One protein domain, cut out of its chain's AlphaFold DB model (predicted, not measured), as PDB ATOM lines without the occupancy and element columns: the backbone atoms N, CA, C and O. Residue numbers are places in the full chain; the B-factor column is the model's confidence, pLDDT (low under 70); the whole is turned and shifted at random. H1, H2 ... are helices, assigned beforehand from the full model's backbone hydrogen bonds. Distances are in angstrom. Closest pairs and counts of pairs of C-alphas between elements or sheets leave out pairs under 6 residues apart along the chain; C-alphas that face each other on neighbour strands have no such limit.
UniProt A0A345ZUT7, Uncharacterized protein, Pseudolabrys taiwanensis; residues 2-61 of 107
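Overview. This is residues 2 to 61 of the 107 residues of an uncharacterized protein of Pseudolabrys taiwanensis (UniProt A0A345ZUT7). Picture an open, hollow frame: two helices, H1 and H2, joined by a link at one end and standing apart from each other, with the tail of residues 48 to 61 folding back from the far end of H2 towards the side where H1 lies. Residues 2 to 9, at the start of the printed part, stick out. The printed part has 60 residues with two named helices, H1 then H2, and no named strand; the class is all helix. It is only just loose, close to compact, with a radius of gyration of the C-alphas of 13.0 A, and spans 38 by 26 by 23 A.

Arrangement. Go first to H1, residues 3 to 19, then over a short link of 8 residues to H2, residues 28 to 47. The two helices are apart: no C-alpha of the one is within 8 A of the other. In both, every O i to N i+4 pair is within hydrogen-bond range. Beyond H2, look for a short antiparallel pairing of residues 55 to 56 with residues 59 to 60.

Along the chain. Find C-alpha 3 at (-48.951, 76.131, 141.813); from there H1 runs 24.3 A to C-alpha 19 at (-37.786, 96.192, 133.984). H2 starts at C-alpha 28 and runs 27.9 A to C-alpha 47 at (-44.038, 63.260, 125.729).

Size, cuts and confidence. The C-alphas of Ala 20 and Ala 48, 38.0 A apart, are the two farthest apart. Residues 35 to 41, in H2, and 44 to 49, of which 44 to 47 belong to H2, stand free as well. The printed part has no cut, its mean pLDDT is 89.5, and no printed residue is under 70.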
ATOM      1  N   ASP A   2     -50.875  77.830 146.005       95.12
ATOM      2  CA  ASP A   2     -50.991  76.765 145.007       95.12
ATOM      3  C   ASP A   2     -49.974  76.974 143.870       95.12
ATOM      4  O   ASP A   2     -49.227  77.955 143.855       95.12
ATOM      5  N   PHE A   3     -49.909  76.037 142.919       90.38
ATOM      6  CA  PHE A   3     -48.951  76.131 141.813       90.38
ATOM      7  C   PHE A   3     -49.208  77.354 140.923       90.38
ATOM      8  O   PHE A   3     -48.259  77.979 140.460       90.38
ATOM      9  N   ALA A   4     -50.477  77.718 140.715       90.81
ATOM     10  CA  ALA A   4     -50.849  78.889 139.928       90.81
ATOM     11  C   ALA A   4     -50.344  80.189 140.576       90.81
ATOM     12  O   ALA A   4     -49.692  80.989 139.907       90.81
ATOM     13  N   GLY A   5     -50.564  80.364 141.884       93.19
ATOM     14  CA  GLY A   5     -50.061  81.520 142.624       93.19
ATOM     15  C   GLY A   5     -48.534  81.581 142.678       93.19
ATOM     16  O   GLY A   5     -47.969  82.666 142.580       93.19
ATOM     17  N   LEU A   6     -47.858  80.431 142.776       93.94
ATOM     18  CA  LEU A   6     -46.394  80.371 142.726       93.94
ATOM     19  C   LEU A   6     -45.853  80.767 141.347       93.94
ATOM     20  O   LEU A   6     -44.892  81.528 141.269       93.94
ATOM     21  N   ALA A   7     -46.463  80.264 140.270       91.38
ATOM     22  CA  ALA A   7     -46.050  80.574 138.904       91.38
ATOM     23  C   ALA A   7     -46.221  82.066 138.582       91.38
ATOM     24  O   ALA A   7     -45.310  82.665 138.018       91.38
ATOM     25  N   ALA A   8     -47.343  82.666 138.996       89.75
ATOM     26  CA  ALA A   8     -47.578  84.101 138.848       89.75
ATOM     27  C   ALA A   8     -46.543  84.926 139.629       89.75
ATOM     28  O   ALA A   8     -45.872  85.772 139.050       89.75
ATOM     29  N   ALA A   9     -46.323  84.608 140.911       92.25
ATOM     30  CA  ALA A   9     -45.349  85.323 141.735       92.25
ATOM     31  C   ALA A   9     -43.909  85.213 141.199       92.25
ATOM     32  O   ALA A   9     -43.127  86.156 141.318       92.25
ATOM     33  N   PHE A  10     -43.547  84.065 140.618       91.81
ATOM     34  CA  PHE A  10     -42.257  83.883 139.959       91.81
ATOM     35  C   PHE A  10     -42.137  84.757 138.703       91.81
ATOM     36  O   PHE A  10     -41.145  85.472 138.572       91.81
ATOM     37  N   ALA A  11     -43.146  84.742 137.825       90.31
ATOM     38  CA  ALA A  11     -43.164  85.562 136.613       90.31
ATOM     39  C   ALA A  11     -43.060  87.059 136.944       90.31
ATOM     40  O   ALA A  11     -42.154  87.725 136.449       90.31
ATOM     41  N   ASP A  12     -43.878  87.549 137.882       90.94
ATOM     42  CA  ASP A  12     -43.856  88.949 138.326       90.94
ATOM     43  C   ASP A  12     -42.472  89.358 138.863       90.94
ATOM     44  O   ASP A  12     -42.002  90.478 138.651       90.94
ATOM     45  N   ARG A  13     -41.780  88.446 139.560       91.88
ATOM     46  CA  ARG A  13     -40.437  88.707 140.092       91.88
ATOM     47  C   ARG A  13     -39.380  88.778 138.987       91.88
ATOM     48  O   ARG A  13     -38.458  89.595 139.095       91.88
ATOM     49  N   CYS A  14     -39.501  87.942 137.958       91.50
ATOM     50  CA  CYS A  14     -38.645  87.989 136.774       91.50
ATOM     51  C   CYS A  14     -38.859  89.291 135.996       91.50
ATOM     52  O   CYS A  14     -37.882  89.990 135.729       91.50
ATOM     53  N   ASP A  15     -40.111  89.659 135.730       90.62
ATOM     54  CA  ASP A  15     -40.460  90.881 135.001       90.62
ATOM     55  C   ASP A  15     -39.963  92.128 135.733       90.62
ATOM     56  O   ASP A  15     -39.270  92.953 135.146       90.62
ATOM     57  N   ALA A  16     -40.185  92.212 137.049       91.44
ATOM     58  CA  ALA A  16     -39.676  93.323 137.852       91.44
ATOM     59  C   ALA A  16     -38.140  93.441 137.791       91.44
ATOM     60  O   ALA A  16     -37.594  94.544 137.829       91.44
ATOM     61  N   SER A  17     -37.427  92.314 137.700       91.94
ATOM     62  CA  SER A  17     -35.962  92.305 137.585       91.94
ATOM     63  C   SER A  17     -35.496  92.736 136.190       91.94
ATOM     64  O   SER A  17     -34.492  93.443 136.082       91.94
ATOM     65  N   LEU A  18     -36.232  92.353 135.141       90.81
ATOM     66  CA  LEU A  18     -35.997  92.774 133.756       90.81
ATOM     67  C   LEU A  18     -36.259  94.276 133.578       90.81
ATOM     68  O   LEU A  18     -35.391  94.989 133.077       90.81
ATOM     69  N   GLU A  19     -37.405  94.774 134.050       91.38
ATOM     70  CA  GLU A  19     -37.786  96.192 133.984       91.38
ATOM     71  C   GLU A  19     -36.808  97.090 134.748       91.38
ATOM     72  O   GLU A  19     -36.436  98.165 134.276       91.38
ATOM     73  N   ALA A  20     -36.340  96.634 135.915       92.62
ATOM     74  CA  ALA A  20     -35.341  97.343 136.711       92.62
ATOM     75  C   ALA A  20     -33.902  97.188 136.180       92.62
ATOM     76  O   ALA A  20     -32.978  97.748 136.776       92.62
ATOM     77  N   ASN A  21     -33.688  96.411 135.107       89.31
ATOM     78  CA  ASN A  21     -32.372  96.030 134.586       89.31
ATOM     79  C   ASN A  21     -31.428  95.491 135.687       89.31
ATOM     80  O   ASN A  21     -30.228  95.771 135.714       89.31
ATOM     81  N   SER A  22     -31.990  94.734 136.635       90.69
ATOM     82  CA  SER A  22     -31.324  94.234 137.842       90.69
ATOM     83  C   SER A  22     -31.177  92.713 137.788       90.69
ATOM     84  O   SER A  22     -31.639  91.982 138.660       90.69
ATOM     85  N   LEU A  23     -30.528  92.214 136.734       87.56
ATOM     86  CA  LEU A  23     -30.378  90.771 136.507       87.56
ATOM     87  C   LEU A  23     -29.567  90.079 137.610       87.56
ATOM     88  O   LEU A  23     -29.859  88.946 137.968       87.56
ATOM     89  N   SER A  24     -28.614  90.789 138.220       88.44
ATOM     90  CA  SER A  24     -27.814  90.283 139.343       88.44
ATOM     91  C   SER A  24     -28.619  90.031 140.623       88.44
ATOM     92  O   SER A  24     -28.099  89.420 141.555       88.44
ATOM     93  N   ALA A  25     -29.876  90.487 140.692       87.12
ATOM     94  CA  ALA A  25     -30.777  90.174 141.797       87.12
ATOM     95  C   ALA A  25     -31.282  88.721 141.762       87.12
ATOM     96  O   ALA A  25     -31.798  88.236 142.773       87.12
ATOM     97  N   ILE A  26     -31.149  88.036 140.622       89.19
ATOM     98  CA  ILE A  26     -31.467  86.619 140.461       89.19
ATOM     99  C   ILE A  26     -30.139  85.871 140.360       89.19
ATOM    100  O   ILE A  26     -29.399  86.040 139.397       89.19
ATOM    101  N   ALA A  27     -29.823  85.056 141.366       92.44
ATOM    102  CA  ALA A  27     -28.621  84.234 141.327       92.44
ATOM    103  C   ALA A  27     -28.748  83.141 140.253       92.44
ATOM    104  O   ALA A  27     -29.786  82.481 140.156       92.44
ATOM    105  N   ASP A  28     -27.670  82.900 139.503       92.00
ATOM    106  CA  ASP A  28     -27.642  81.918 138.407       92.00
ATOM    107  C   ASP A  28     -28.079  80.515 138.856       92.00
ATOM    108  O   ASP A  28     -28.816  79.822 138.157       92.00
ATOM    109  N   GLU A  29     -27.676  80.105 140.059       94.06
ATOM    110  CA  GLU A  29     -28.029  78.812 140.654       94.06
ATOM    111  C   GLU A  29     -29.541  78.686 140.930       94.06
ATOM    112  O   GLU A  29     -30.135  77.623 140.730       94.06
ATOM    113  N   ASP A  30     -30.195  79.773 141.346       93.50
ATOM    114  CA  ASP A  30     -31.639  79.772 141.593       93.50
ATOM    115  C   ASP A  30     -32.427  79.746 140.279       93.50
ATOM    116  O   ASP A  30     -33.410  79.003 140.163       93.50
ATOM    117  N   LEU A  31     -31.957  80.484 139.266       92.06
ATOM    118  CA  LEU A  31     -32.513  80.430 137.915       92.06
ATOM    119  C   LEU A  31     -32.363  79.028 137.312       92.06
ATOM    120  O   LEU A  31     -33.335  78.473 136.800       92.06
ATOM    121  N   SER A  32     -31.176  78.428 137.433       92.56
ATOM    122  CA  SER A  32     -30.885  77.065 136.977       92.56
ATOM    123  C   SER A  32     -31.837  76.051 137.614       92.56
ATOM    124  O   SER A  32     -32.493  75.275 136.914       92.56
ATOM    125  N   ARG A  33     -32.011  76.104 138.942       94.44
ATOM    126  CA  ARG A  33     -32.914  75.202 139.669       94.44
ATOM    127  C   ARG A  33     -34.362  75.316 139.193       94.44
ATOM    128  O   ARG A  33     -35.011  74.289 138.966       94.44
ATOM    129  N   ALA A  34     -34.864  76.543 139.039       94.00
ATOM    130  CA  ALA A  34     -36.218  76.789 138.550       94.00
ATOM    131  C   ALA A  34     -36.391  76.277 137.113       94.00
ATOM    132  O   ALA A  34     -37.361  75.574 136.807       94.00
ATOM    133  N   LEU A  35     -35.416  76.565 136.251       93.31
ATOM    134  CA  LEU A  35     -35.458  76.206 134.844       93.31
ATOM    135  C   LEU A  35     -35.408  74.689 134.631       93.31
ATOM    136  O   LEU A  35     -36.229  74.150 133.889       93.31
ATOM    137  N   VAL A  36     -34.512  73.980 135.321       94.94
ATOM    138  CA  VAL A  36     -34.419  72.512 135.254       94.94
ATOM    139  C   VAL A  36     -35.747  71.864 135.651       94.94
ATOM    140  O   VAL A  36     -36.221  70.949 134.972       94.94
ATOM    141  N   ALA A  37     -36.382  72.341 136.725       95.62
ATOM    142  CA  ALA A  37     -37.684  71.832 137.146       95.62
ATOM    143  C   ALA A  37     -38.772  72.096 136.087       95.62
ATOM    144  O   ALA A  37     -39.520  71.179 135.732       95.62
ATOM    145  N   ALA A  38     -38.827  73.316 135.542       93.62
ATOM    146  CA  ALA A  38     -39.797  73.706 134.522       93.62
ATOM    147  C   ALA A  38     -39.636  72.898 133.221       93.62
ATOM    148  O   ALA A  38     -40.620  72.344 132.721       93.62
ATOM    149  N   ILE A  39     -38.404  72.755 132.714       92.81
ATOM    150  CA  ILE A  39     -38.094  71.974 131.506       92.81
ATOM    151  C   ILE A  39     -38.511  70.513 131.686       92.81
ATOM    152  O   ILE A  39     -39.131  69.944 130.790       92.81
ATOM    153  N   ARG A  40     -38.233  69.897 132.843       94.00
ATOM    154  CA  ARG A  40     -38.616  68.497 133.102       94.00
ATOM    155  C   ARG A  40     -40.128  68.291 133.047       94.00
ATOM    156  O   ARG A  40     -40.590  67.320 132.449       94.00
ATOM    157  N   VAL A  41     -40.898  69.205 133.639       94.19
ATOM    158  CA  VAL A  41     -42.368  69.154 133.582       94.19
ATOM    159  C   VAL A  41     -42.864  69.388 132.154       94.19
ATOM    160  O   VAL A  41     -43.755  68.672 131.694       94.19
ATOM    161  N   PHE A  42     -42.286  70.354 131.437       91.69
ATOM    162  CA  PHE A  42     -42.623  70.625 130.040       91.69
ATOM    163  C   PHE A  42     -42.358  69.403 129.151       91.69
ATOM    164  O   PHE A  42     -43.240  68.988 128.402       91.69
ATOM    165  N   ALA A  43     -41.184  68.781 129.283       90.25
ATOM    166  CA  ALA A  43     -40.796  67.591 128.534       90.25
ATOM    167  C   ALA A  43     -41.739  66.411 128.810       90.25
ATOM    168  O   ALA A  43     -42.184  65.758 127.869       90.25
ATOM    169  N   ALA A  44     -42.110  66.179 130.074       91.69
ATOM    170  CA  ALA A  44     -43.066  65.131 130.434       91.69
ATOM    171  C   ALA A  44     -44.449  65.363 129.797       91.69
ATOM    172  O   ALA A  44     -45.052  64.429 129.268       91.69
ATOM    173  N   LYS A  45     -44.941  66.610 129.787       90.50
ATOM    174  CA  LYS A  45     -46.200  66.961 129.105       90.50
ATOM    175  C   LYS A  45     -46.100  66.753 127.594       90.50
ATOM    176  O   LYS A  45     -46.991  66.140 127.010       90.50
ATOM    177  N   ALA A  46     -45.002  67.198 126.983       88.06
ATOM    178  CA  ALA A  46     -44.769  67.044 125.551       88.06
ATOM    179  C   ALA A  46     -44.713  65.565 125.137       88.06
ATOM    180  O   ALA A  46     -45.324  65.188 124.139       88.06
ATOM    181  N   GLN A  47     -44.057  64.714 125.932       84.69
ATOM    182  CA  GLN A  47     -44.038  63.260 125.729       84.69
ATOM    183  C   GLN A  47     -45.433  62.632 125.847       84.69
ATOM    184  O   GLN A  47     -45.743  61.692 125.122       84.69
ATOM    185  N   ALA A  48     -46.296  63.180 126.708       88.06
ATOM    186  CA  ALA A  48     -47.700  62.785 126.813       88.06
ATOM    187  C   ALA A  48     -48.590  63.336 125.674       88.06
ATOM    188  O   ALA A  48     -49.807  63.167 125.713       88.06
ATOM    189  N   GLY A  49     -48.013  64.009 124.671       85.50
ATOM    190  CA  GLY A  49     -48.739  64.583 123.534       85.50
ATOM    191  C   GLY A  49     -49.377  65.946 123.809       85.50
ATOM    192  O   GLY A  49     -50.097  66.469 122.961       85.50
ATOM    193  N   VAL A  50     -49.109  66.551 124.969       87.25
ATOM    194  CA  VAL A  50     -49.594  67.888 125.325       87.25
ATOM    195  C   VAL A  50     -48.435  68.863 125.220       87.25
ATOM    196  O   VAL A  50     -47.529  68.839 126.045       87.25
ATOM    197  N   THR A  51     -48.456  69.759 124.238       83.62
ATOM    198  CA  THR A  51     -47.481  70.857 124.164       83.62
ATOM    199  C   THR A  51     -48.063  72.096 124.846       83.62
ATOM    200  O   THR A  51     -49.004  72.678 124.308       83.62
ATOM    201  N   PRO A  52     -47.555  72.513 126.025       84.19
ATOM    202  CA  PRO A  52     -47.997  73.751 126.656       84.19
ATOM    203  C   PRO A  52     -47.751  74.951 125.736       84.19
ATOM    204  O   PRO A  52     -46.693  75.048 125.112       84.19
ATOM    205  N   ALA A  53     -48.713  75.869 125.666       86.00
ATOM    206  CA  ALA A  53     -48.514  77.137 124.977       86.00
ATOM    207  C   ALA A  53     -47.445  77.966 125.707       86.00
ATOM    208  O   ALA A  53     -47.439  78.033 126.934       86.00
ATOM    209  N   LEU A  54     -46.563  78.614 124.942       86.44
ATOM    210  CA  LEU A  54     -45.562  79.566 125.449       86.44
ATOM    211  C   LEU A  54     -46.068  81.018 125.378       86.44
ATOM    212  O   LEU A  54     -45.291  81.970 125.370       86.44
ATOM    213  N   THR A  55     -47.387  81.167 125.290       82.81
ATOM    214  CA  THR A  55     -48.111  82.431 125.311       82.81
ATOM    215  C   THR A  55     -49.220  82.326 126.353       82.81
ATOM    216  O   THR A  55     -50.034  81.398 126.325       82.81
ATOM    217  N   HIS A  56     -49.237  83.250 127.311       75.38
ATOM    218  CA  HIS A  56     -50.249  83.312 128.357       75.38
ATOM    219  C   HIS A  56     -50.437  84.750 128.848       75.38
ATOM    220  O   HIS A  56     -49.496  85.371 129.325       75.38
ATOM    221  N   GLY A  57     -51.662  85.275 128.771       76.25
ATOM    222  CA  GLY A  57     -51.945  86.650 129.192       76.25
ATOM    223  C   GLY A  57     -51.105  87.668 128.414       76.25
ATOM    224  O   GLY A  57     -51.119  87.660 127.185       76.25
ATOM    225  N   ASN A  58     -50.368  88.513 129.141       73.31
ATOM    226  CA  ASN A  58     -49.433  89.488 128.568       73.31
ATOM    227  C   ASN A  58     -48.016  88.925 128.371       73.31
ATOM    228  O   ASN A  58     -47.140  89.627 127.872       73.31
ATOM    229  N   HIS A  59     -47.788  87.664 128.738       74.75
ATOM    230  CA  HIS A  59     -46.501  87.000 128.612       74.75
ATOM    231  C   HIS A  59     -46.468  86.195 127.317       74.75
ATOM    232  O   HIS A  59     -47.233  85.247 127.122       74.75
ATOM    233  N   ALA A  60     -45.565  86.561 126.417       85.44
ATOM    234  CA  ALA A  60     -45.307  85.816 125.196       85.44
ATOM    235  C   ALA A  60     -43.802  85.675 125.013       85.44
ATOM    236  O   ALA A  60     -43.077  86.668 125.037       85.44
ATOM    237  N   LEU A  61     -43.339  84.442 124.808       86.81
ATOM    238  CA  LEU A  61     -41.941  84.213 124.474       86.81
ATOM    239  C   LEU A  61     -41.659  84.780 123.076       86.81
ATOM    240  O   LEU A  61     -42.211  84.294 122.083       86.81
TER     241      LEU A  61